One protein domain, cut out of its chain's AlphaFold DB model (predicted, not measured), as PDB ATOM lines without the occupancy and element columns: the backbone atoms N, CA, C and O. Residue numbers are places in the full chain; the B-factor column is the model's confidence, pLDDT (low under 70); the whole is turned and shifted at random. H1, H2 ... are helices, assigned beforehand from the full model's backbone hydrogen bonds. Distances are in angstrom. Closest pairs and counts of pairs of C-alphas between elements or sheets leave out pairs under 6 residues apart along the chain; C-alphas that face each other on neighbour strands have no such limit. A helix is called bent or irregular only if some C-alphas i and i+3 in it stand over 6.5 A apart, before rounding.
ATOM      1  N   TRP A  19     158.805 185.168 211.243       48.41
ATOM      2  CA  TRP A  19     158.897 186.611 211.471       48.41
ATOM      3  C   TRP A  19     159.676 187.269 210.327       48.41
ATOM      4  O   TRP A  19     160.753 186.813 209.948       48.41
ATOM      5  N   ARG A  20     159.103 188.331 209.757       63.38
ATOM      6  CA  ARG A  20     159.670 189.093 208.639       63.38
ATOM      7  C   ARG A  20     159.543 190.581 208.952       63.38
ATOM      8  O   ARG A  20     158.472 190.953 209.447       63.38
ATOM      9  N   PRO A  21     160.553 191.409 208.641       61.84
ATOM     10  CA  PRO A  21     160.405 192.861 208.648       61.84
ATOM     11  C   PRO A  21     159.179 193.286 207.829       61.84
ATOM     12  O   PRO A  21     158.863 192.673 206.807       61.84
ATOM     13  N   GLU A  22     158.471 194.326 208.270       66.25
ATOM     14  CA  GLU A  22     157.218 194.759 207.628       66.25
ATOM     15  C   GLU A  22     157.414 195.138 206.150       66.25
ATOM     16  O   GLU A  22     156.587 194.774 205.312       66.25
ATOM     17  N   GLY A  23     158.542 195.778 205.812       67.00
ATOM     18  CA  GLY A  23     158.893 196.139 204.433       67.00
ATOM     19  C   GLY A  23     159.016 194.930 203.499       67.00
ATOM     20  O   GLY A  23     158.427 194.925 202.417       67.00
ATOM     21  N   ASP A  24     159.685 193.866 203.948       82.31
ATOM     22  CA  ASP A  24     159.848 192.630 203.171       82.31
ATOM     23  C   ASP A  24     158.503 191.924 202.954       82.31
ATOM     24  O   ASP A  24     158.264 191.315 201.909       82.31
ATOM     25  N   ARG A  25     157.589 192.020 203.931       88.19
ATOM     26  CA  ARG A  25     156.257 191.413 203.833       88.19
ATOM     27  C   ARG A  25     155.364 192.152 202.841       88.19
ATOM     28  O   ARG A  25     154.673 191.493 202.071       88.19
ATOM     29  N   ILE A  26     155.380 193.487 202.832       91.56
ATOM     30  CA  ILE A  26     154.602 194.280 201.866       91.56
ATOM     31  C   ILE A  26     155.067 193.972 200.442       91.56
ATOM     32  O   ILE A  26     154.237 193.689 199.579       91.56
ATOM     33  N   LEU A  27     156.381 193.953 200.201       93.38
ATOM     34  CA  LEU A  27     156.922 193.607 198.888       93.38
ATOM     35  C   LEU A  27     156.522 192.186 198.466       93.38
ATOM     36  O   LEU A  27     156.073 191.986 197.337       93.38
ATOM     37  N   LEU A  28     156.608 191.215 199.383       93.69
ATOM     38  CA  LEU A  28     156.171 189.842 199.136       93.69
ATOM     39  C   LEU A  28     154.682 189.761 198.779       93.69
ATOM     40  O   LEU A  28     154.331 189.042 197.847       93.69
ATOM     41  N   ILE A  29     153.818 190.519 199.462       95.50
ATOM     42  CA  ILE A  29     152.387 190.615 199.134       95.50
ATOM     43  C   ILE A  29     152.196 191.152 197.715       95.50
ATOM     44  O   ILE A  29     151.515 190.519 196.913       95.50
ATOM     45  N   LEU A  30     152.820 192.284 197.385       96.31
ATOM     46  CA  LEU A  30     152.658 192.930 196.082       96.31
ATOM     47  C   LEU A  30     153.109 192.023 194.932       96.31
ATOM     48  O   LEU A  30     152.385 191.869 193.950       96.31
ATOM     49  N   VAL A  31     154.272 191.379 195.069       97.19
ATOM     50  CA  VAL A  31     154.786 190.452 194.052       97.19
ATOM     51  C   VAL A  31     153.921 189.194 193.957       97.19
ATOM     52  O   VAL A  31     153.638 188.744 192.850       97.19
ATOM     53  N   THR A  32     153.431 188.663 195.083       97.81
ATOM     54  CA  THR A  32     152.517 187.507 195.084       97.81
ATOM     55  C   THR A  32     151.216 187.824 194.347       97.81
ATOM     56  O   THR A  32     150.799 187.035 193.503       97.81
ATOM     57  N   ILE A  33     150.597 188.982 194.608       97.88
ATOM     58  CA  ILE A  33     149.381 189.423 193.907       97.88
ATOM     59  C   ILE A  33     149.655 189.563 192.409       97.88
ATOM     60  O   ILE A  33     148.898 189.033 191.599       97.88
ATOM     61  N   LEU A  34     150.739 190.251 192.034       98.06
ATOM     62  CA  LEU A  34     151.093 190.478 190.633       98.06
ATOM     63  C   LEU A  34     151.258 189.152 189.877       98.06
ATOM     64  O   LEU A  34     150.678 188.977 188.806       98.06
ATOM     65  N   LEU A  35     152.007 188.209 190.455       98.38
ATOM     66  CA  LEU A  35     152.207 186.882 189.877       98.38
ATOM     67  C   LEU A  35     150.902 186.083 189.823       98.38
ATOM     68  O   LEU A  35     150.600 185.507 188.782       98.38
ATOM     69  N   ALA A  36     150.100 186.082 190.892       98.38
ATOM     70  CA  ALA A  36     148.834 185.351 190.933       98.38
ATOM     71  C   ALA A  36     147.845 185.871 189.880       98.38
ATOM     72  O   ALA A  36     147.207 185.077 189.189       98.38
ATOM     73  N   VAL A  37     147.747 187.192 189.706       97.81
ATOM     74  CA  VAL A  37     146.909 187.811 188.671       97.81
ATOM     75  C   VAL A  37     147.417 187.446 187.278       97.81
ATOM     76  O   VAL A  37     146.630 186.970 186.462       97.81
ATOM     77  N   ALA A  38     148.719 187.594 187.015       98.12
ATOM     78  CA  ALA A  38     149.310 187.262 185.719       98.12
ATOM     79  C   ALA A  38     149.111 185.780 185.350       98.12
ATOM     80  O   ALA A  38     148.655 185.472 184.250       98.12
ATOM     81  N   MET A  39     149.384 184.866 186.287       98.06
ATOM     82  CA  MET A  39     149.178 183.426 186.106       98.06
ATOM     83  C   MET A  39     147.702 183.086 185.888       98.06
ATOM     84  O   MET A  39     147.387 182.266 185.033       98.06
ATOM     85  N   THR A  40     146.790 183.732 186.619       97.38
ATOM     86  CA  THR A  40     145.346 183.506 186.459       97.38
ATOM     87  C   THR A  40     144.854 183.947 185.082       97.38
ATOM     88  O   THR A  40     144.100 183.214 184.449       97.38
ATOM     89  N   ILE A  41     145.285 185.123 184.610       96.50
ATOM     90  CA  ILE A  41     144.943 185.632 183.273       96.50
ATOM     91  C   ILE A  41     145.460 184.672 182.201       96.50
ATOM     92  O   ILE A  41     144.712 184.313 181.295       96.50
ATOM     93  N   LEU A  42     146.713 184.226 182.328       97.06
ATOM     94  CA  LEU A  42     147.313 183.278 181.395       97.06
ATOM     95  C   LEU A  42     146.532 181.961 181.357       97.06
ATOM     96  O   LEU A  42     146.129 181.532 180.282       97.06
ATOM     97  N   LEU A  43     146.275 181.354 182.520       97.19
ATOM     98  CA  LEU A  43     145.539 180.094 182.605       97.19
ATOM     99  C   LEU A  43     144.145 180.231 181.996       97.19
ATOM    100  O   LEU A  43     143.799 179.434 181.134       97.19
ATOM    101  N   LYS A  44     143.390 181.279 182.349       95.56
ATOM    102  CA  LYS A  44     142.061 181.522 181.771       95.56
ATOM    103  C   LYS A  44     142.081 181.669 180.252       95.56
ATOM    104  O   LYS A  44     141.162 181.196 179.592       95.56
ATOM    105  N   ALA A  45     143.116 182.307 179.704       95.38
ATOM    106  CA  ALA A  45     143.270 182.486 178.264       95.38
ATOM    107  C   ALA A  45     143.610 181.178 177.527       95.38
ATOM    108  O   ALA A  45     143.310 181.055 176.343       95.38
ATOM    109  N   THR A  46     144.236 180.212 178.205       95.44
ATOM    110  CA  THR A  46     144.694 178.951 177.591       95.44
ATOM    111  C   THR A  46     143.850 177.728 177.944       95.44
ATOM    112  O   THR A  46     144.012 176.685 177.320       95.44
ATOM    113  N   VAL A  47     142.981 177.829 178.950       95.56
ATOM    114  CA  VAL A  47     142.222 176.711 179.519       95.56
ATOM    115  C   VAL A  47     140.722 176.936 179.258       95.56
ATOM    116  O   VAL A  47     140.072 177.654 180.025       95.56
ATOM    117  N   PRO A  48     140.157 176.364 178.171       93.31
ATOM    118  CA  PRO A  48     138.781 176.608 177.735       93.31
ATOM    119  C   PRO A  48     137.795 175.767 178.549       93.31
ATOM    120  O   PRO A  48     137.283 174.746 178.103       93.31
ATOM    121  N   ILE A  49     137.586 176.182 179.791       94.00
ATOM    122  CA  ILE A  49     136.724 175.488 180.735       94.00
ATOM    123  C   ILE A  49     135.451 176.304 180.933       94.00
ATOM    124  O   ILE A  49     135.510 177.450 181.392       94.00
ATOM    125  N   ASP A  50     134.314 175.689 180.619       92.94
ATOM    126  CA  ASP A  50     133.004 176.318 180.741       92.94
ATOM    127  C   ASP A  50     132.581 176.472 182.203       92.94
ATOM    128  O   ASP A  50     132.866 175.644 183.074       92.94
ATOM    129  N   ARG A  51     131.877 177.570 182.480       93.25
ATOM    130  CA  ARG A  51     131.296 177.838 183.796       93.25
ATOM    131  C   ARG A  51     130.025 177.016 183.994       93.25
ATOM    132  O   ARG A  51     129.276 176.831 183.039       93.25
ATOM    133  N   PRO A  64     129.516 185.406 184.030       89.56
ATOM    134  CA  PRO A  64     130.612 185.993 183.269       89.56
ATOM    135  C   PRO A  64     130.892 185.225 181.968       89.56
ATOM    136  O   PRO A  64     130.784 184.002 181.947       89.56
ATOM    137  N   GLU A  65     131.312 185.934 180.917       87.75
ATOM    138  CA  GLU A  65     131.649 185.341 179.606       87.75
ATOM    139  C   GLU A  65     133.032 184.663 179.563       87.75
ATOM    140  O   GLU A  65     133.370 183.994 178.590       87.75
ATOM    141  N   ASP A  66     133.861 184.844 180.592       89.88
ATOM    142  CA  ASP A  66     135.196 184.256 180.668       89.88
ATOM    143  C   ASP A  66     135.182 182.812 181.195       89.88
ATOM    144  O   ASP A  66     134.208 182.337 181.780       89.88
ATOM    145  N   THR A  67     136.304 182.111 181.039       94.06
ATOM    146  CA  THR A  67     136.459 180.712 181.458       94.06
ATOM    147  C   THR A  67     136.394 180.543 182.982       94.06
ATOM    148  O   THR A  67     136.730 181.444 183.765       94.06
ATOM    149  N   ALA A  68     135.948 179.369 183.438       95.50
ATOM    150  CA  ALA A  68     135.750 179.093 184.860       95.50
ATOM    151  C   ALA A  68     137.065 178.863 185.619       95.50
ATOM    152  O   ALA A  68     137.155 179.202 186.802       95.50
ATOM    153  N   TYR A  69     138.082 178.303 184.959       96.69
ATOM    154  CA  TYR A  69     139.304 177.858 185.620       96.69
ATOM    155  C   TYR A  69     140.504 178.790 185.375       96.69
ATOM    156  O   TYR A  69     140.799 179.112 184.225       96.69
ATOM    157  N   PRO A  70     141.280 179.140 186.419       97.94
ATOM    158  CA  PRO A  70     140.957 179.025 187.841       97.94
ATOM    159  C   PRO A  70     140.060 180.186 188.311       97.94
ATOM    160  O   PRO A  70     139.927 181.224 187.655       97.94
ATOM    161  N   SER A  71     139.485 180.069 189.511       98.00
ATOM    162  CA  SER A  71     138.721 181.167 190.111       98.00
ATOM    163  C   SER A  71     139.614 182.366 190.460       98.00
ATOM    164  O   SER A  71     140.373 182.337 191.429       98.00
ATOM    165  N   GLN A  72     139.479 183.463 189.707       96.50
ATOM    166  CA  GLN A  72     140.268 184.688 189.908       96.50
ATOM    167  C   GLN A  72     139.996 185.387 191.240       96.50
ATOM    168  O   GLN A  72     140.938 185.855 191.870       96.50
ATOM    169  N   HIS A  73     138.741 185.432 191.696       96.75
ATOM    170  CA  HIS A  73     138.393 186.012 192.999       96.75
ATOM    171  C   HIS A  73     139.061 185.234 194.139       96.75
ATOM    172  O   HIS A  73     139.657 185.828 195.034       96.75
ATOM    173  N   THR A  74     139.029 183.901 194.054       98.38
ATOM    174  CA  THR A  74     139.699 183.016 195.015       98.38
ATOM    175  C   THR A  74     141.214 183.202 194.967       98.38
ATOM    176  O   THR A  74     141.834 183.412 196.004       98.38
ATOM    177  N   SER A  75     141.811 183.184 193.770       98.44
ATOM    178  CA  SER A  75     143.251 183.390 193.567       98.44
ATOM    179  C   SER A  75     143.717 184.735 194.137       98.44
ATOM    180  O   SER A  75     144.641 184.786 194.949       98.44
ATOM    181  N   ALA A  76     143.011 185.825 193.825       97.50
ATOM    182  CA  ALA A  76     143.312 187.149 194.361       97.50
ATOM    183  C   ALA A  76     143.189 187.192 195.895       97.50
ATOM    184  O   ALA A  76     144.103 187.670 196.567       97.50
ATOM    185  N   ALA A  77     142.118 186.638 196.472       98.12
ATOM    186  CA  ALA A  77     141.933 186.630 197.921       98.12
ATOM    187  C   ALA A  77     143.015 185.804 198.642       98.12
ATOM    188  O   ALA A  77     143.600 186.270 199.620       98.12
ATOM    189  N   PHE A  78     143.355 184.614 198.136       98.38
ATOM    190  CA  PHE A  78     144.403 183.778 198.730       98.38
ATOM    191  C   PHE A  78     145.823 184.308 198.482       98.38
ATOM    192  O   PHE A  78     146.700 184.063 199.310       98.38
ATOM    193  N   SER A  79     146.053 185.110 197.435       97.94
ATOM    194  CA  SER A  79     147.339 185.797 197.216       97.94
ATOM    195  C   SER A  79     147.682 186.790 198.339       97.94
ATOM    196  O   SER A  79     148.856 187.050 198.595       97.94
ATOM    197  N   LEU A  80     146.669 187.275 199.073       96.31
ATOM    198  CA  LEU A  80     146.840 188.048 200.308       96.31
ATOM    199  C   LEU A  80     147.097 187.151 201.524       96.31
ATOM    200  O   LEU A  80     147.809 187.549 202.438       96.31
ATOM    201  N   VAL A  81     146.525 185.946 201.556       97.12
ATOM    202  CA  VAL A  81     146.601 185.027 202.703       97.12
ATOM    203  C   VAL A  81     148.001 184.437 202.870       97.12
ATOM    204  O   VAL A  81     148.533 184.457 203.980       97.12
ATOM    205  N   PHE A  82     148.607 183.916 201.797       95.75
ATOM    206  CA  PHE A  82     149.887 183.199 201.890       95.75
ATOM    207  C   PHE A  82     151.025 184.039 202.511       95.75
ATOM    208  O   PHE A  82     151.663 183.572 203.457       95.75
ATOM    209  N   PRO A  83     151.255 185.305 202.109       94.81
ATOM    210  CA  PRO A  83     152.280 186.148 202.732       94.81
ATOM    211  C   PRO A  83     151.996 186.536 204.194       94.81
ATOM    212  O   PRO A  83     152.878 187.061 204.883       94.81
ATOM    213  N   LEU A  84     150.774 186.315 204.690       94.50
ATOM    214  CA  LEU A  84     150.351 186.677 206.044       94.50
ATOM    215  C   LEU A  84     150.569 185.566 207.076       94.50
ATOM    216  O   LEU A  84     150.203 185.755 208.237       94.50
ATOM    217  N   PHE A  85     151.200 184.437 206.735       91.69
ATOM    218  CA  PHE A  85     151.554 183.437 207.747       91.69
ATOM    219  C   PHE A  85     152.292 184.076 208.939       91.69
ATOM    220  O   PHE A  85     153.200 184.899 208.776       91.69
ATOM    221  N   GLY A  86     151.830 183.744 210.149       88.81
ATOM    222  CA  GLY A  86     152.351 184.260 211.418       88.81
ATOM    223  C   GLY A  86     151.957 185.703 211.752       88.81
ATOM    224  O   GLY A  86     152.217 186.158 212.864       88.81
ATOM    225  N   HIS A  87     151.311 186.422 210.831       91.44
ATOM    226  CA  HIS A  87     150.872 187.800 211.035       91.44
ATOM    227  C   HIS A  87     149.418 187.862 211.530       91.44
ATOM    228  O   HIS A  87     148.574 187.153 210.981       91.44
ATOM    229  N   PRO A  88     149.063 188.741 212.490       92.25
ATOM    230  CA  PRO A  88     147.696 188.840 213.016       92.25
ATOM    231  C   PRO A  88     146.616 189.089 211.952       92.25
ATOM    232  O   PRO A  88     145.523 188.538 212.055       92.25
ATOM    233  N   LEU A  89     146.931 189.853 210.895       94.44
ATOM    234  CA  LEU A  89     145.994 190.114 209.784       94.44
ATOM    235  C   LEU A  89     145.540 188.848 209.047       94.44
ATOM    236  O   LEU A  89     144.495 188.877 208.400       94.44
ATOM    237  N   PHE A  90     146.269 187.735 209.163       95.75
ATOM    238  CA  PHE A  90     145.816 186.449 208.639       95.75
ATOM    239  C   PHE A  90     144.433 186.078 209.180       95.75
ATOM    240  O   PHE A  90     143.594 185.621 208.416       95.75
ATOM    241  N   LEU A  91     144.162 186.330 210.467       96.31
ATOM    242  CA  LEU A  91     142.883 185.988 211.102       96.31
ATOM    243  C   LEU A  91     141.694 186.768 210.525       96.31
ATOM    244  O   LEU A  91     140.557 186.342 210.695       96.31
ATOM    245  N   LEU A  92     141.954 187.875 209.826       96.56
ATOM    246  CA  LEU A  92     140.947 188.623 209.079       96.56
ATOM    247  C   LEU A  92     140.896 188.175 207.611       96.56
ATOM    248  O   LEU A  92     139.828 187.857 207.095       96.56
ATOM    249  N   ALA A  93     142.052 188.124 206.944       97.12
ATOM    250  CA  ALA A  93     142.140 187.841 205.512       97.12
ATOM    251  C   ALA A  93     141.729 186.405 205.155       97.12
ATOM    252  O   ALA A  93     141.099 186.174 204.129       97.12
ATOM    253  N   TYR A  94     142.068 185.435 206.001       98.12
ATOM    254  CA  TYR A  94     141.839 184.015 205.752       98.12
ATOM    255  C   TYR A  94     140.352 183.610 205.733       98.12
ATOM    256  O   TYR A  94     139.923 183.055 204.720       98.12
ATOM    257  N   PRO A  95     139.524 183.901 206.762       98.19
ATOM    258  CA  PRO A  95     138.092 183.596 206.691       98.19
ATOM    259  C   PRO A  95     137.388 184.387 205.583       98.19
ATOM    260  O   PRO A  95     136.492 183.853 204.934       98.19
ATOM    261  N   PHE A  96     137.828 185.621 205.313       98.19
ATOM    262  CA  PHE A  96     137.334 186.400 204.179       98.19
ATOM    263  C   PHE A  96     137.627 185.705 202.841       98.19
ATOM    264  O   PHE A  96     136.723 185.545 202.027       98.19
ATOM    265  N   ALA A  97     138.852 185.215 202.624       98.44
ATOM    266  CA  ALA A  97     139.218 184.508 201.398       98.44
ATOM    267  C   ALA A  97     138.438 183.195 201.207       98.44
ATOM    268  O   ALA A  97     138.030 182.883 200.087       98.44
ATOM    269  N   ILE A  98     138.171 182.457 202.291       98.38
ATOM    270  CA  ILE A  98     137.296 181.273 202.256       98.38
ATOM    271  C   ILE A  98     135.874 181.671 201.855       98.38
ATOM    272  O   ILE A  98     135.291 181.034 200.980       98.38
ATOM    273  N   ALA A  99     135.326 182.732 202.458       98.38
ATOM    274  CA  ALA A  99     133.989 183.222 202.140       98.38
ATOM    275  C   ALA A  99     133.876 183.663 200.674       98.38
ATOM    276  O   ALA A  99     132.896 183.323 200.021       98.38
ATOM    277  N   VAL A 100     134.899 184.338 200.131       98.25
ATOM    278  CA  VAL A 100     134.971 184.704 198.706       98.25
ATOM    279  C   VAL A 100     134.903 183.463 197.815       98.25
ATOM    280  O   VAL A 100     134.105 183.425 196.882       98.25
ATOM    281  N   GLY A 101     135.702 182.429 198.098       97.56
ATOM    282  CA  GLY A 101     135.678 181.189 197.317       97.56
ATOM    283  C   GLY A 101     134.342 180.447 197.415       97.56
ATOM    284  O   GLY A 101     133.824 179.968 196.409       97.56
ATOM    285  N   TYR A 102     133.751 180.390 198.609       97.12
ATOM    286  CA  TYR A 102     132.447 179.765 198.828       97.12
ATOM    287  C   TYR A 102     131.315 180.517 198.111       97.12
ATOM    288  O   TYR A 102     130.479 179.892 197.461       97.12
ATOM    289  N   GLU A 103     131.326 181.852 198.145       96.00
ATOM    290  CA  GLU A 103     130.355 182.698 197.440       96.00
ATOM    291  C   GLU A 103     130.353 182.428 195.933       96.00
ATOM    292  O   GLU A 103     129.288 182.326 195.330       96.00
ATOM    293  N   ARG A 104     131.525 182.187 195.332       95.31
ATOM    294  CA  ARG A 104     131.629 181.831 193.908       95.31
ATOM    295  C   ARG A 104     130.895 180.538 193.543       95.31
ATOM    296  O   ARG A 104     130.416 180.417 192.415       95.31
ATOM    297  N   ILE A 105     130.821 179.587 194.471       94.19
ATOM    298  CA  ILE A 105     130.072 178.340 194.290       94.19
ATOM    299  C   ILE A 105     128.583 178.592 194.504       94.19
ATOM    300  O   ILE A 105     127.774 178.164 193.688       94.19
ATOM    301  N   VAL A 106     128.220 179.326 195.560       92.62
ATOM    302  CA  VAL A 106     126.821 179.657 195.867       92.62
ATOM    303  C   VAL A 106     126.179 180.469 194.746       92.62
ATOM    304  O   VAL A 106     125.040 180.217 194.404       92.62
ATOM    305  N   VAL A 107     126.898 181.387 194.102       91.94
ATOM    306  CA  VAL A 107     126.375 182.130 192.941       91.94
ATOM    307  C   VAL A 107     126.289 181.255 191.675       91.94
ATOM    308  O   VAL A 107     125.734 181.670 190.662       91.94
ATOM    309  N   GLY A 108     126.802 180.022 191.700       92.12
ATOM    310  CA  GLY A 108     126.672 179.076 190.586       92.12
ATOM    311  C   GLY A 108     127.580 179.393 189.397       92.12
ATOM    312  O   GLY A 108     127.267 179.048 188.261       92.12
ATOM    313  N   VAL A 109     128.701 180.080 189.633       94.75
ATOM    314  CA  VAL A 109     129.651 180.516 188.587       94.75
ATOM    315  C   VAL A 109     130.979 179.763 188.623       94.75
ATOM    316  O   VAL A 109     131.773 179.902 187.695       94.75
ATOM    317  N   HIS A 110     131.224 178.981 189.676       96.00
ATOM    318  CA  HIS A 110     132.402 178.135 189.848       96.00
ATOM    319  C   HIS A 110     132.048 176.835 190.582       96.00
ATOM    320  O   HIS A 110     131.078 176.765 191.334       96.00
ATOM    321  N   THR A 111     132.879 175.819 190.389       96.44
ATOM    322  CA  THR A 111     132.828 174.509 191.045       96.44
ATOM    323  C   THR A 111     133.993 174.338 192.030       96.44
ATOM    324  O   THR A 111     134.922 175.149 192.057       96.44
ATOM    325  N   TRP A 112     133.992 173.268 192.837       97.25
ATOM    326  CA  TRP A 112     135.096 172.975 193.767       97.25
ATOM    327  C   TRP A 112     136.481 172.896 193.088       97.25
ATOM    328  O   TRP A 112     137.409 173.512 193.617       97.25
ATOM    329  N   PRO A 113     136.646 172.231 191.922       98.12
ATOM    330  CA  PRO A 113     137.869 172.299 191.112       98.12
ATOM    331  C   PRO A 113     138.352 173.710 190.762       98.12
ATOM    332  O   PRO A 113     139.550 173.982 190.842       98.12
ATOM    333  N   ASP A 114     137.448 174.635 190.439       98.19
ATOM    334  CA  ASP A 114     137.830 176.008 190.082       98.19
ATOM    335  C   ASP A 114     138.359 176.789 191.289       98.19
ATOM    336  O   ASP A 114     139.298 177.585 191.169       98.19
ATOM    337  N   ILE A 115     137.768 176.553 192.467       98.56
ATOM    338  CA  ILE A 115     138.232 177.122 193.738       98.56
ATOM    339  C   ILE A 115     139.587 176.520 194.117       98.56
ATOM    340  O   ILE A 115     140.505 177.265 194.459       98.56
ATOM    341  N   ALA A 116     139.745 175.200 193.988       98.44
ATOM    342  CA  ALA A 116     141.014 174.510 194.211       98.44
ATOM    343  C   ALA A 116     142.132 175.063 193.317       98.44
ATOM    344  O   ALA A 116     143.192 175.424 193.829       98.44
ATOM    345  N   GLY A 117     141.867 175.238 192.020       98.38
ATOM    346  CA  GLY A 117     142.798 175.874 191.088       98.38
ATOM    347  C   GLY A 117     143.129 177.318 191.451       98.38
ATOM    348  O   GLY A 117     144.278 177.736 191.322       98.38
ATOM    349  N   GLY A 118     142.153 178.082 191.953       98.56
ATOM    350  CA  GLY A 118     142.360 179.451 192.430       98.56
ATOM    351  C   GLY A 118     143.334 179.519 193.607       98.56
ATOM    352  O   GLY A 118     144.321 180.252 193.549       98.56
ATOM    353  N   ILE A 119     143.108 178.708 194.648       98.69
ATOM    354  CA  ILE A 119     144.030 178.605 195.792       98.69
ATOM    355  C   ILE A 119     145.400 178.110 195.331       98.69
ATOM    356  O   ILE A 119     146.422 178.652 195.755       98.69
ATOM    357  N   ALA A 120     145.434 177.105 194.454       98.62
ATOM    358  CA  ALA A 120     146.682 176.519 194.005       98.62
ATOM    359  C   ALA A 120     147.534 177.499 193.185       98.62
ATOM    360  O   ALA A 120     148.740 177.604 193.406       98.62
ATOM    361  N   THR A 121     146.897 178.283 192.312       98.62
ATOM    362  CA  THR A 121     147.546 179.347 191.531       98.62
ATOM    363  C   THR A 121     148.144 180.415 192.447       98.62
ATOM    364  O   THR A 121     149.303 180.790 192.280       98.62
ATOM    365  N   ALA A 122     147.400 180.857 193.467       98.50
ATOM    366  CA  ALA A 122     147.908 181.802 194.460       98.50
ATOM    367  C   ALA A 122     149.072 181.226 195.284       98.50
ATOM    368  O   ALA A 122     150.046 181.925 195.561       98.50
ATOM    369  N   GLY A 123     148.996 179.943 195.646       97.81
ATOM    370  CA  GLY A 123     150.049 179.241 196.374       97.81
ATOM    371  C   GLY A 123     151.334 179.090 195.560       97.81
ATOM    372  O   GLY A 123     152.425 179.315 196.085       97.81
ATOM    373  N   PHE A 124     151.214 178.779 194.267       97.88
ATOM    374  CA  PHE A 124     152.350 178.729 193.346       97.88
ATOM    375  C   PHE A 124     152.966 180.113 193.128       97.88
ATOM    376  O   PHE A 124     154.182 180.264 193.239       97.88
ATOM    377  N   ALA A 125     152.140 181.141 192.924       98.19
ATOM    378  CA  ALA A 125     152.596 182.525 192.831       98.19
ATOM    379  C   ALA A 125     153.361 182.970 194.087       98.19
ATOM    380  O   ALA A 125     154.421 183.581 193.972       98.19
ATOM    381  N   TYR A 126     152.870 182.615 195.277       96.50
ATOM    382  CA  TYR A 126     153.559 182.874 196.541       96.50
ATOM    383  C   TYR A 126     154.903 182.144 196.625       96.50
ATOM    384  O   TYR A 126     155.900 182.741 197.027       96.50
ATOM    385  N   ALA A 127     154.957 180.875 196.217       93.88
ATOM    386  CA  ALA A 127     156.188 180.095 196.232       93.88
ATOM    387  C   ALA A 127     157.261 180.704 195.307       93.88
ATOM    388  O   ALA A 127     158.426 180.805 195.696       93.88
ATOM    389  N   VAL A 128     156.856 181.178 194.123       95.00
ATOM    390  CA  VAL A 128     157.730 181.900 193.186       95.00
ATOM    391  C   VAL A 128     158.136 183.265 193.749       95.00
ATOM    392  O   VAL A 128     159.313 183.611 193.696       95.00
ATOM    393  N   ALA A 129     157.209 184.029 194.333       94.31
ATOM    394  CA  ALA A 129     157.511 185.320 194.950       94.31
ATOM    395  C   ALA A 129     158.515 185.179 196.103       94.31
ATOM    396  O   ALA A 129     159.470 185.948 196.186       94.31
ATOM    397  N   GLU A 130     158.335 184.171 196.964       89.88
ATOM    398  CA  GLU A 130     159.296 183.849 198.016       89.88
ATOM    399  C   GLU A 130     160.675 183.540 197.431       89.88
ATOM    400  O   GLU A 130     161.669 184.084 197.906       89.88
ATOM    401  N   TRP A 131     160.736 182.693 196.403       88.25
ATOM    402  CA  TRP A 131     161.992 182.323 195.754       88.25
ATOM    403  C   TRP A 131     162.720 183.529 195.139       88.25
ATOM    404  O   TRP A 131     163.936 183.641 195.267       88.25
ATOM    405  N   LEU A 132     161.987 184.457 194.516       90.62
ATOM    406  CA  LEU A 132     162.561 185.652 193.891       90.62
ATOM    407  C   LEU A 132     163.046 186.692 194.907       90.62
ATOM    408  O   LEU A 132     164.049 187.363 194.671       90.62
ATOM    409  N   LEU A 133     162.308 186.871 196.004       88.88
ATOM    410  CA  LEU A 133     162.513 187.992 196.922       88.88
ATOM    411  C   LEU A 133     163.338 187.648 198.150       88.88
ATOM    412  O   LEU A 133     163.872 188.555 198.784       88.88
ATOM    413  N   ILE A 134     163.405 186.373 198.529       78.31
ATOM    414  CA  ILE A 134     164.050 185.952 199.767       78.31
ATOM    415  C   ILE A 134     165.313 185.191 199.393       78.31
ATOM    416  O   ILE A 134     165.243 184.017 199.018       78.31
ATOM    417  N   PRO A 135     166.487 185.822 199.538       64.50
ATOM    418  CA  PRO A 135     167.743 185.115 199.405       64.50
ATOM    419  C   PRO A 135     167.775 184.009 200.459       64.50
ATOM    420  O   PRO A 135     167.693 184.287 201.656       64.50
ATOM    421  N   MET A 171     134.751 158.178 194.528       97.12
ATOM    422  CA  MET A 171     133.823 159.300 194.751       97.12
ATOM    423  C   MET A 171     133.861 160.348 193.633       97.12
ATOM    424  O   MET A 171     133.115 161.327 193.681       97.12
ATOM    425  N   GLY A 172     134.721 160.162 192.631       97.50
ATOM    426  CA  GLY A 172     134.934 161.126 191.564       97.50
ATOM    427  C   GLY A 172     135.838 162.284 191.981       97.50
ATOM    428  O   GLY A 172     136.074 162.578 193.161       97.50
ATOM    429  N   ILE A 173     136.357 162.978 190.974       96.62
ATOM    430  CA  ILE A 173     137.327 164.060 191.154       96.62
ATOM    431  C   ILE A 173     136.734 165.286 191.851       96.62
ATOM    432  O   ILE A 173     137.414 165.890 192.675       96.62
ATOM    433  N   ALA A 174     135.460 165.621 191.622       95.69
ATOM    434  CA  ALA A 174     134.818 166.773 192.258       95.69
ATOM    435  C   ALA A 174     134.749 166.627 193.791       95.69
ATOM    436  O   ALA A 174     135.184 167.522 194.519       95.69
ATOM    437  N   MET A 175     134.280 165.476 194.289       97.06
ATOM    438  CA  MET A 175     134.215 165.197 195.730       97.06
ATOM    439  C   MET A 175     135.610 165.062 196.337       97.06
ATOM    440  O   MET A 175     135.881 165.625 197.398       97.06
ATOM    441  N   THR A 176     136.524 164.387 195.637       98.06
ATOM    442  CA  THR A 176     137.924 164.277 196.072       98.06
ATOM    443  C   THR A 176     138.580 165.648 196.200       98.06
ATOM    444  O   THR A 176     139.277 165.917 197.181       98.06
ATOM    445  N   THR A 177     138.304 166.549 195.255       98.06
ATOM    446  CA  THR A 177     138.777 167.932 195.298       98.06
ATOM    447  C   THR A 177     138.214 168.662 196.504       98.06
ATOM    448  O   THR A 177     138.977 169.304 197.215       98.06
ATOM    449  N   MET A 178     136.918 168.526 196.795       97.31
ATOM    450  CA  MET A 178     136.291 169.151 197.963       97.31
ATOM    451  C   MET A 178     136.947 168.703 199.281       97.31
ATOM    452  O   MET A 178     137.287 169.545 200.114       97.31
ATOM    453  N   TYR A 179     137.186 167.401 199.472       97.38
ATOM    454  CA  TYR A 179     137.845 166.900 200.685       97.38
ATOM    455  C   TYR A 179     139.317 167.320 200.772       97.38
ATOM    456  O   TYR A 179     139.779 167.736 201.837       97.38
ATOM    457  N   THR A 180     140.044 167.278 199.653       97.38
ATOM    458  CA  THR A 180     141.442 167.742 199.585       97.38
ATOM    459  C   THR A 180     141.534 169.245 199.868       97.38
ATOM    460  O   THR A 180     142.424 169.696 200.592       97.38
ATOM    461  N   LEU A 181     140.578 170.027 199.363       97.38
ATOM    462  CA  LEU A 181     140.451 171.461 199.605       97.38
ATOM    463  C   LEU A 181     140.184 171.741 201.085       97.38
ATOM    464  O   LEU A 181     140.883 172.557 201.677       97.38
ATOM    465  N   ALA A 182     139.240 171.029 201.707       97.06
ATOM    466  CA  ALA A 182     138.953 171.155 203.134       97.06
ATOM    467  C   ALA A 182     140.191 170.844 203.997       97.06
ATOM    468  O   ALA A 182     140.533 171.615 204.896       97.06
ATOM    469  N   GLY A 183     140.916 169.766 203.675       95.75
ATOM    470  CA  GLY A 183     142.182 169.426 204.327       95.75
ATOM    471  C   GLY A 183     143.252 170.506 204.146       95.75
ATOM    472  O   GLY A 183     143.927 170.872 205.108       95.75
ATOM    473  N   THR A 184     143.367 171.075 202.944       95.88
ATOM    474  CA  THR A 184     144.318 172.159 202.641       95.88
ATOM    475  C   THR A 184     143.980 173.432 203.404       95.88
ATOM    476  O   THR A 184     144.870 174.052 203.977       95.88
ATOM    477  N   VAL A 185     142.698 173.802 203.470       96.62
ATOM    478  CA  VAL A 185     142.209 174.932 204.266       96.62
ATOM    479  C   VAL A 185     142.640 174.734 205.720       96.62
ATOM    480  O   VAL A 185     143.382 175.568 206.236       96.62
ATOM    481  N   ILE A 186     142.328 173.599 206.347       94.94
ATOM    482  CA  ILE A 186     142.780 173.297 207.718       94.94
ATOM    483  C   ILE A 186     144.314 173.377 207.836       94.94
ATOM    484  O   ILE A 186     144.836 173.992 208.770       94.94
ATOM    485  N   GLY A 187     145.041 172.819 206.865       92.38
ATOM    486  CA  GLY A 187     146.501 172.866 206.791       92.38
ATOM    487  C   GLY A 187     147.065 174.290 206.783       92.38
ATOM    488  O   GLY A 187     147.994 174.577 207.536       92.38
ATOM    489  N   LEU A 188     146.474 175.211 206.017       94.75
ATOM    490  CA  LEU A 188     146.864 176.627 205.985       94.75
ATOM    491  C   LEU A 188     146.731 177.289 207.361       94.75
ATOM    492  O   LEU A 188     147.616 178.041 207.775       94.75
ATOM    493  N   PHE A 189     145.651 176.994 208.088       94.25
ATOM    494  CA  PHE A 189     145.458 177.520 209.439       94.25
ATOM    495  C   PHE A 189     146.506 176.961 210.412       94.25
ATOM    496  O   PHE A 189     147.081 177.708 211.203       94.25
ATOM    497  N   ILE A 190     146.821 175.666 210.313       91.06
ATOM    498  CA  ILE A 190     147.885 175.037 211.106       91.06
ATOM    499  C   ILE A 190     149.240 175.694 210.811       91.06
ATOM    500  O   ILE A 190     149.942 176.070 211.750       91.06
ATOM    501  N   VAL A 191     149.593 175.890 209.537       89.62
ATOM    502  CA  VAL A 191     150.836 176.572 209.132       89.62
ATOM    503  C   VAL A 191     150.887 177.992 209.703       89.62
ATOM    504  O   VAL A 191     151.917 178.399 210.240       89.62
ATOM    505  N   HIS A 192     149.772 178.730 209.683       91.75
ATOM    506  CA  HIS A 192     149.693 180.039 210.330       91.75
ATOM    507  C   HIS A 192     149.989 179.964 211.834       91.75
ATOM    508  O   HIS A 192     150.823 180.731 212.322       91.75
ATOM    509  N   LEU A 193     149.351 179.044 212.568       90.31
ATOM    510  CA  LEU A 193     149.590 178.864 214.004       90.31
ATOM    511  C   LEU A 193     151.069 178.581 214.290       90.31
ATOM    512  O   LEU A 193     151.642 179.168 215.211       90.31
ATOM    513  N   LYS A 194     151.705 177.733 213.474       85.06
ATOM    514  CA  LYS A 194     153.135 177.423 213.599       85.06
ATOM    515  C   LYS A 194     154.018 178.631 213.330       85.06
ATOM    516  O   LYS A 194     154.887 178.926 214.147       85.06
ATOM    517  N   ALA A 195     153.750 179.379 212.265       84.94
ATOM    518  CA  ALA A 195     154.482 180.608 211.963       84.94
ATOM    519  C   ALA A 195     154.257 181.711 213.020       84.94
ATOM    520  O   ALA A 195     155.082 182.601 213.198       84.94
ATOM    521  N   ALA A 196     153.142 181.665 213.756       86.75
ATOM    522  CA  ALA A 196     152.883 182.547 214.895       86.75
ATOM    523  C   ALA A 196     153.606 182.098 216.188       86.75
ATOM    524  O   ALA A 196     153.509 182.774 217.219       86.75
ATOM    525  N   GLY A 197     154.321 180.968 216.158       83.44
ATOM    526  CA  GLY A 197     155.002 180.372 217.309       83.44
ATOM    527  C   GLY A 197     154.066 179.645 218.280       83.44
ATOM    528  O   GLY A 197     154.386 179.530 219.461       83.44
ATOM    529  N   ARG A 198     152.886 179.197 217.826       85.06
ATOM    530  CA  ARG A 198     151.926 178.451 218.653       85.06
ATOM    531  C   ARG A 198     152.173 176.945 218.561       85.06
ATOM    532  O   ARG A 198     152.241 176.358 217.479       85.06
ATOM    533  N   THR A 199     152.229 176.300 219.720       78.94
ATOM    534  CA  THR A 199     152.296 174.842 219.828       78.94
ATOM    535  C   THR A 199     150.910 174.226 219.634       78.94
ATOM    536  O   THR A 199     149.913 174.714 220.158       78.94
ATOM    537  N   VAL A 200     150.856 173.134 218.884       78.44
ATOM    538  CA  VAL A 200     149.685 172.297 218.612       78.44
ATOM    539  C   VAL A 200     150.150 170.864 218.885       78.44
ATOM    540  O   VAL A 200     150.855 170.322 218.037       78.44
ATOM    541  N   PRO A 201     149.805 170.252 220.034       74.12
ATOM    542  CA  PRO A 201     150.505 169.076 220.562       74.12
ATOM    543  C   PRO A 201     150.614 167.890 219.595       74.12
ATOM    544  O   PRO A 201     151.681 167.298 219.467       74.12
ATOM    545  N   ILE A 202     149.532 167.562 218.883       76.06
ATOM    546  CA  ILE A 202     149.494 166.441 217.926       76.06
ATOM    547  C   ILE A 202     150.369 166.740 216.704       76.06
ATOM    548  O   ILE A 202     151.141 165.897 216.254       76.06
ATOM    549  N   ILE A 203     150.266 167.963 216.185       75.00
ATOM    550  CA  ILE A 203     151.017 168.391 215.007       75.00
ATOM    551  C   ILE A 203     152.498 168.549 215.353       75.00
ATOM    552  O   ILE A 203     153.332 168.109 214.582       75.00
ATOM    553  N   ASP A 204     152.848 169.098 216.517       71.31
ATOM    554  CA  ASP A 204     154.246 169.236 216.941       71.31
ATOM    555  C   ASP A 204     154.940 167.885 217.055       71.31
ATOM    556  O   ASP A 204     156.067 167.740 216.597       71.31
ATOM    557  N   GLN A 205     154.262 166.869 217.593       71.25
ATOM    558  CA  GLN A 205     154.819 165.516 217.645       71.25
ATOM    559  C   GLN A 205     155.078 164.932 216.253       71.25
ATOM    560  O   GLN A 205     156.048 164.196 216.073       71.25
ATOM    561  N   LEU A 206     154.223 165.246 215.275       67.75
ATOM    562  CA  LEU A 206     154.398 164.813 213.893       67.75
ATOM    563  C   LEU A 206     155.521 165.599 213.200       67.75
ATOM    564  O   LEU A 206     156.394 165.001 212.580       67.75
ATOM    565  N   LEU A 207     155.535 166.926 213.341       68.06
ATOM    566  CA  LEU A 207     156.514 167.797 212.693       68.06
ATOM    567  C   LEU A 207     157.925 167.584 213.260       68.06
ATOM    568  O   LEU A 207     158.868 167.444 212.490       68.06
ATOM    569  N   LEU A 208     158.078 167.418 214.580       64.00
ATOM    570  CA  LEU A 208     159.372 167.112 215.213       64.00
ATOM    571  C   LEU A 208     159.994 165.792 214.723       64.00
ATOM    572  O   LEU A 208     161.201 165.606 214.839       64.00
ATOM    573  N   ARG A 209     159.191 164.865 214.184       62.38
ATOM    574  CA  ARG A 209     159.688 163.598 213.625       62.38
ATOM    575  C   ARG A 209     160.143 163.713 212.171       62.38
ATOM    576  O   ARG A 209     160.937 162.880 211.735       62.38
ATOM    577  N   TYR A 210     159.631 164.689 211.419       59.81
ATOM    578  CA  TYR A 210     159.715 164.687 209.955       59.81
ATOM    579  C   TYR A 210     160.205 166.003 209.327       59.81
ATOM    580  O   TYR A 210     160.479 166.024 208.124       59.81
ATOM    581  N   GLU A 211     160.345 167.087 210.092       61.97
ATOM    582  CA  GLU A 211     160.708 168.406 209.565       61.97
ATOM    583  C   GLU A 211     162.172 168.801 209.754       61.97
ATOM    584  O   GLU A 211     162.901 168.249 210.573       61.97
ATOM    585  N   ARG A 212     162.605 169.762 208.929       56.81
ATOM    586  CA  ARG A 212     163.961 170.319 208.926       56.81
ATOM    587  C   ARG A 212     164.008 171.587 209.773       56.81
ATOM    588  O   ARG A 212     163.167 172.467 209.594       56.81
ATOM    589  N   ASP A 213     165.042 171.720 210.597       49.50
ATOM    590  CA  ASP A 213     165.296 172.950 211.347       49.50
ATOM    591  C   ASP A 213     165.527 174.142 210.400       49.50
ATOM    592  O   ASP A 213     166.230 174.033 209.391       49.50
ATOM    593  N   GLY A 214     164.940 175.297 210.728       50.88
ATOM    594  CA  GLY A 214     165.154 176.559 210.007       50.88
ATOM    595  C   GLY A 214     164.246 176.814 208.795       50.88
ATOM    596  O   GLY A 214     164.359 177.870 208.176       50.88
ATOM    597  N   VAL A 215     163.323 175.902 208.465       61.75
ATOM    598  CA  VAL A 215     162.270 176.118 207.453       61.75
ATOM    599  C   VAL A 215     160.930 176.358 208.153       61.75
ATOM    600  O   VAL A 215     160.716 175.885 209.265       61.75
ATOM    601  N   LEU A 216     160.021 177.105 207.516       64.00
ATOM    602  CA  LEU A 216     158.651 177.263 208.005       64.00
ATOM    603  C   LEU A 216     158.003 175.874 208.214       64.00
ATOM    604  O   LEU A 216     157.880 175.133 207.231       64.00
ATOM    605  N   PRO A 217     157.562 175.536 209.440       67.81
ATOM    606  CA  PRO A 217     156.930 174.252 209.708       67.81
ATOM    607  C   PRO A 217     155.662 174.052 208.865       67.81
ATOM    608  O   PRO A 217     154.812 174.938 208.773       67.81
ATOM    609  N   GLY A 218     155.542 172.893 208.233       75.25
ATOM    610  CA  GLY A 218     154.459 172.455 207.356       75.25
ATOM    611  C   GLY A 218     154.611 172.845 205.883       75.25
ATOM    612  O   GLY A 218     153.763 172.474 205.071       75.25
ATOM    613  N   LYS A 219     155.671 173.572 205.497       80.44
ATOM    614  CA  LYS A 219     155.804 174.158 204.147       80.44
ATOM    615  C   LYS A 219     155.849 173.115 203.021       80.44
ATOM    616  O   LYS A 219     155.154 173.279 202.024       80.44
ATOM    617  N   GLY A 220     156.599 172.025 203.193       82.56
ATOM    618  CA  GLY A 220     156.697 170.967 202.173       82.56
ATOM    619  C   GLY A 220     155.368 170.238 201.934       82.56
ATOM    620  O   GLY A 220     154.999 169.991 200.788       82.56
ATOM    621  N   SER A 221     154.620 169.954 203.006       85.06
ATOM    622  CA  SER A 221     153.288 169.335 202.929       85.06
ATOM    623  C   SER A 221     152.230 170.294 202.385       85.06
ATOM    624  O   SER A 221     151.324 169.869 201.672       85.06
ATOM    625  N   LEU A 222     152.351 171.593 202.674       89.75
ATOM    626  CA  LEU A 222     151.504 172.620 202.073       89.75
ATOM    627  C   LEU A 222     151.714 172.690 200.554       89.75
ATOM    628  O   LEU A 222     150.745 172.712 199.802       89.75
ATOM    629  N   TYR A 223     152.968 172.691 200.102       92.75
ATOM    630  CA  TYR A 223     153.299 172.692 198.678       92.75
ATOM    631  C   TYR A 223     152.846 171.425 197.959       92.75
ATOM    632  O   TYR A 223     152.311 171.536 196.859       92.75
ATOM    633  N   TYR A 224     152.939 170.265 198.614       93.12
ATOM    634  CA  TYR A 224     152.316 169.032 198.134       93.12
ATOM    635  C   TYR A 224     150.808 169.213 197.928       93.12
ATOM    636  O   TYR A 224     150.300 168.988 196.833       93.12
ATOM    637  N   ALA A 225     150.086 169.691 198.946       95.50
ATOM    638  CA  ALA A 225     148.641 169.889 198.854       95.50
ATOM    639  C   ALA A 225     148.254 170.879 197.741       95.50
ATOM    640  O   ALA A 225     147.335 170.612 196.972       95.50
ATOM    641  N   ILE A 226     148.989 171.987 197.603       97.44
ATOM    642  CA  ILE A 226     148.794 172.973 196.532       97.44
ATOM    643  C   ILE A 226     149.013 172.352 195.147       97.44
ATOM    644  O   ILE A 226     148.182 172.552 194.262       97.44
ATOM    645  N   GLY A 227     150.097 171.595 194.957       97.75
ATOM    646  CA  GLY A 227     150.379 170.919 193.691       97.75
ATOM    647  C   GLY A 227     149.275 169.930 193.307       97.75
ATOM    648  O   GLY A 227     148.829 169.909 192.161       97.75
ATOM    649  N   ILE A 228     148.767 169.169 194.279       98.06
ATOM    650  CA  ILE A 228     147.660 168.231 194.061       98.06
ATOM    651  C   ILE A 228     146.353 168.970 193.745       98.06
ATOM    652  O   ILE A 228     145.660 168.584 192.810       98.06
ATOM    653  N   LEU A 229     146.018 170.055 194.454       98.56
ATOM    654  CA  LEU A 229     144.839 170.872 194.133       98.56
ATOM    655  C   LEU A 229     144.908 171.462 192.720       98.56
ATOM    656  O   LEU A 229     143.876 171.544 192.057       98.56
ATOM    657  N   PHE A 230     146.100 171.843 192.252       98.69
ATOM    658  CA  PHE A 230     146.290 172.289 190.873       98.69
ATOM    659  C   PHE A 230     145.956 171.177 189.873       98.69
ATOM    660  O   PHE A 230     145.197 171.412 188.935       98.69
ATOM    661  N   ALA A 231     146.472 169.964 190.097       98.56
ATOM    662  CA  ALA A 231     146.206 168.806 189.244       98.56
ATOM    663  C   ALA A 231     144.715 168.441 189.225       98.56
ATOM    664  O   ALA A 231     144.125 168.310 188.157       98.56
ATOM    665  N   LEU A 232     144.086 168.351 190.401       98.50
ATOM    666  CA  LEU A 232     142.657 168.051 190.538       98.50
ATOM    667  C   LEU A 232     141.765 169.121 189.893       98.50
ATOM    668  O   LEU A 232     140.700 168.806 189.371       98.50
ATOM    669  N   GLY A 233     142.193 170.383 189.950       98.00
ATOM    670  CA  GLY A 233     141.496 171.512 189.355       98.00
ATOM    671  C   GLY A 233     141.560 171.521 187.827       98.00
ATOM    672  O   GLY A 233     140.525 171.608 187.163       98.00
ATOM    673  N   LEU A 234     142.778 171.432 187.283       98.38
ATOM    674  CA  LEU A 234     143.047 171.539 185.848       98.38
ATOM    675  C   LEU A 234     142.597 170.291 185.079       98.38
ATOM    676  O   LEU A 234     141.991 170.413 184.022       98.38
ATOM    677  N   LEU A 235     142.856 169.101 185.627       98.19
ATOM    678  CA  LEU A 235     142.573 167.808 184.991       98.19
ATOM    679  C   LEU A 235     141.236 167.212 185.458       98.19
ATOM    680  O   LEU A 235     141.051 165.998 185.455       98.19
ATOM    681  N   ARG A 236     140.286 168.050 185.892       96.88
ATOM    682  CA  ARG A 236     139.003 167.573 186.440       96.88
ATOM    683  C   ARG A 236     138.165 166.770 185.438       96.88
ATOM    684  O   ARG A 236     137.366 165.943 185.849       96.88
ATOM    685  N   ASP A 237     138.333 167.013 184.145       95.62
ATOM    686  CA  ASP A 237     137.580 166.307 183.105       95.62
ATOM    687  C   ASP A 237     138.327 165.047 182.618       95.62
ATOM    688  O   ASP A 237     137.792 164.272 181.830       95.62
ATOM    689  N   ASP A 238     139.527 164.790 183.158       96.94
ATOM    690  CA  ASP A 238     140.366 163.624 182.868       96.94
ATOM    691  C   ASP A 238     140.947 163.002 184.161       96.94
ATOM    692  O   ASP A 238     142.117 163.196 184.520       96.94
TER     693      ASP A 238
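This is residues 19 to 51, 64 to 135 and 171 to 238 of the 333 residues of the protein "Phosphatase PAP2 family protein" of Euryarchaeota archaeon (UniProt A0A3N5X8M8). A small packed body of helices has H4 slanting through its middle, with H1 and H2 crossing it on one side and H7 crossing it on the other. H3 folds back on H2 as a hairpin, H5 packs along H7 and meets the first turns of H4, and H6 sits off at one end, touching no helix. The printed part has 173 residues with seven named helices, H1 to H7 in order along the chain, and no named strand; its class is all helix. It is compact, with a radius of gyration of the C-alphas of 15.8 A, and spans 45 by 38 by 26 A.

Start with H1, residues 22 to 46, which touches H2, residues 72 to 84, at Ile 33 and Ser 79, their closest C-alphas, 5.3 A apart; the tilt is shallow, 25 degrees, opposite ways. H2 and H3, residues 90 to 106, form a hairpin, closest at the C-alphas of Ala 77 and Ala 97, 4.9 A. Next find the hub, H4, residues 112 to 133, which touches four helices. Its closest C-alphas to H1 are Tyr 126 to Thr 32, 5.0 A, at a steep tilt of 48 degrees, opposite ways; to H2, Gly 118 to Ser 75, 4.2 A, at a steep tilt of 43 degrees, the same way. H5, residues 171 to 195, touches H4 with residues 174 to 181 alone, closest at the C-alphas of Met 178 and Trp 112, 5.8 A. H6, residues 201 to 210, is apart from H4, and only just apart from H5, at 8.3 A. H7, residues 219 to 234, touches H4 at the C-alphas of Gly 233 and Pro 113, their closest, 4.1 A, and H5 at those of Leu 232 and Thr 177, 6.1 A. H2, H3, H4, H5 and H7 make a bundle, helices gathered in one group. Every O i to N i+4 pair is within hydrogen-bond range in H1, H4 and H7; the counts are 5 of 9 in H2, 11 of 13 in H3, 20 of 21 in H5 and 5 of 6 in H6.

Find C-alpha 22 at (157.218, 194.759, 207.628); from there H1 runs 36.2 A to C-alpha 46. H4 covers 31.4 A from C-alpha 112 at (135.096, 172.975, 193.767), and H5 34.3 A; H5 is irregular, with C-alphas 171 and 174 7.9 A apart. H7 ends at C-alpha 234, (143.047, 171.539, 185.848).

The C-alphas farthest apart, those of Glu 65 and Arg 209, are 49.2 A apart. Residues 52 to 63 and 136 to 170 are not printed; the gaps between C-alphas are 8.2 A and 42.9 A. Of the links printed whole, none is long. Mean pLDDT of the printed part is 90.5; residues 19 to 23, 135 and 206 to 217 are under 70.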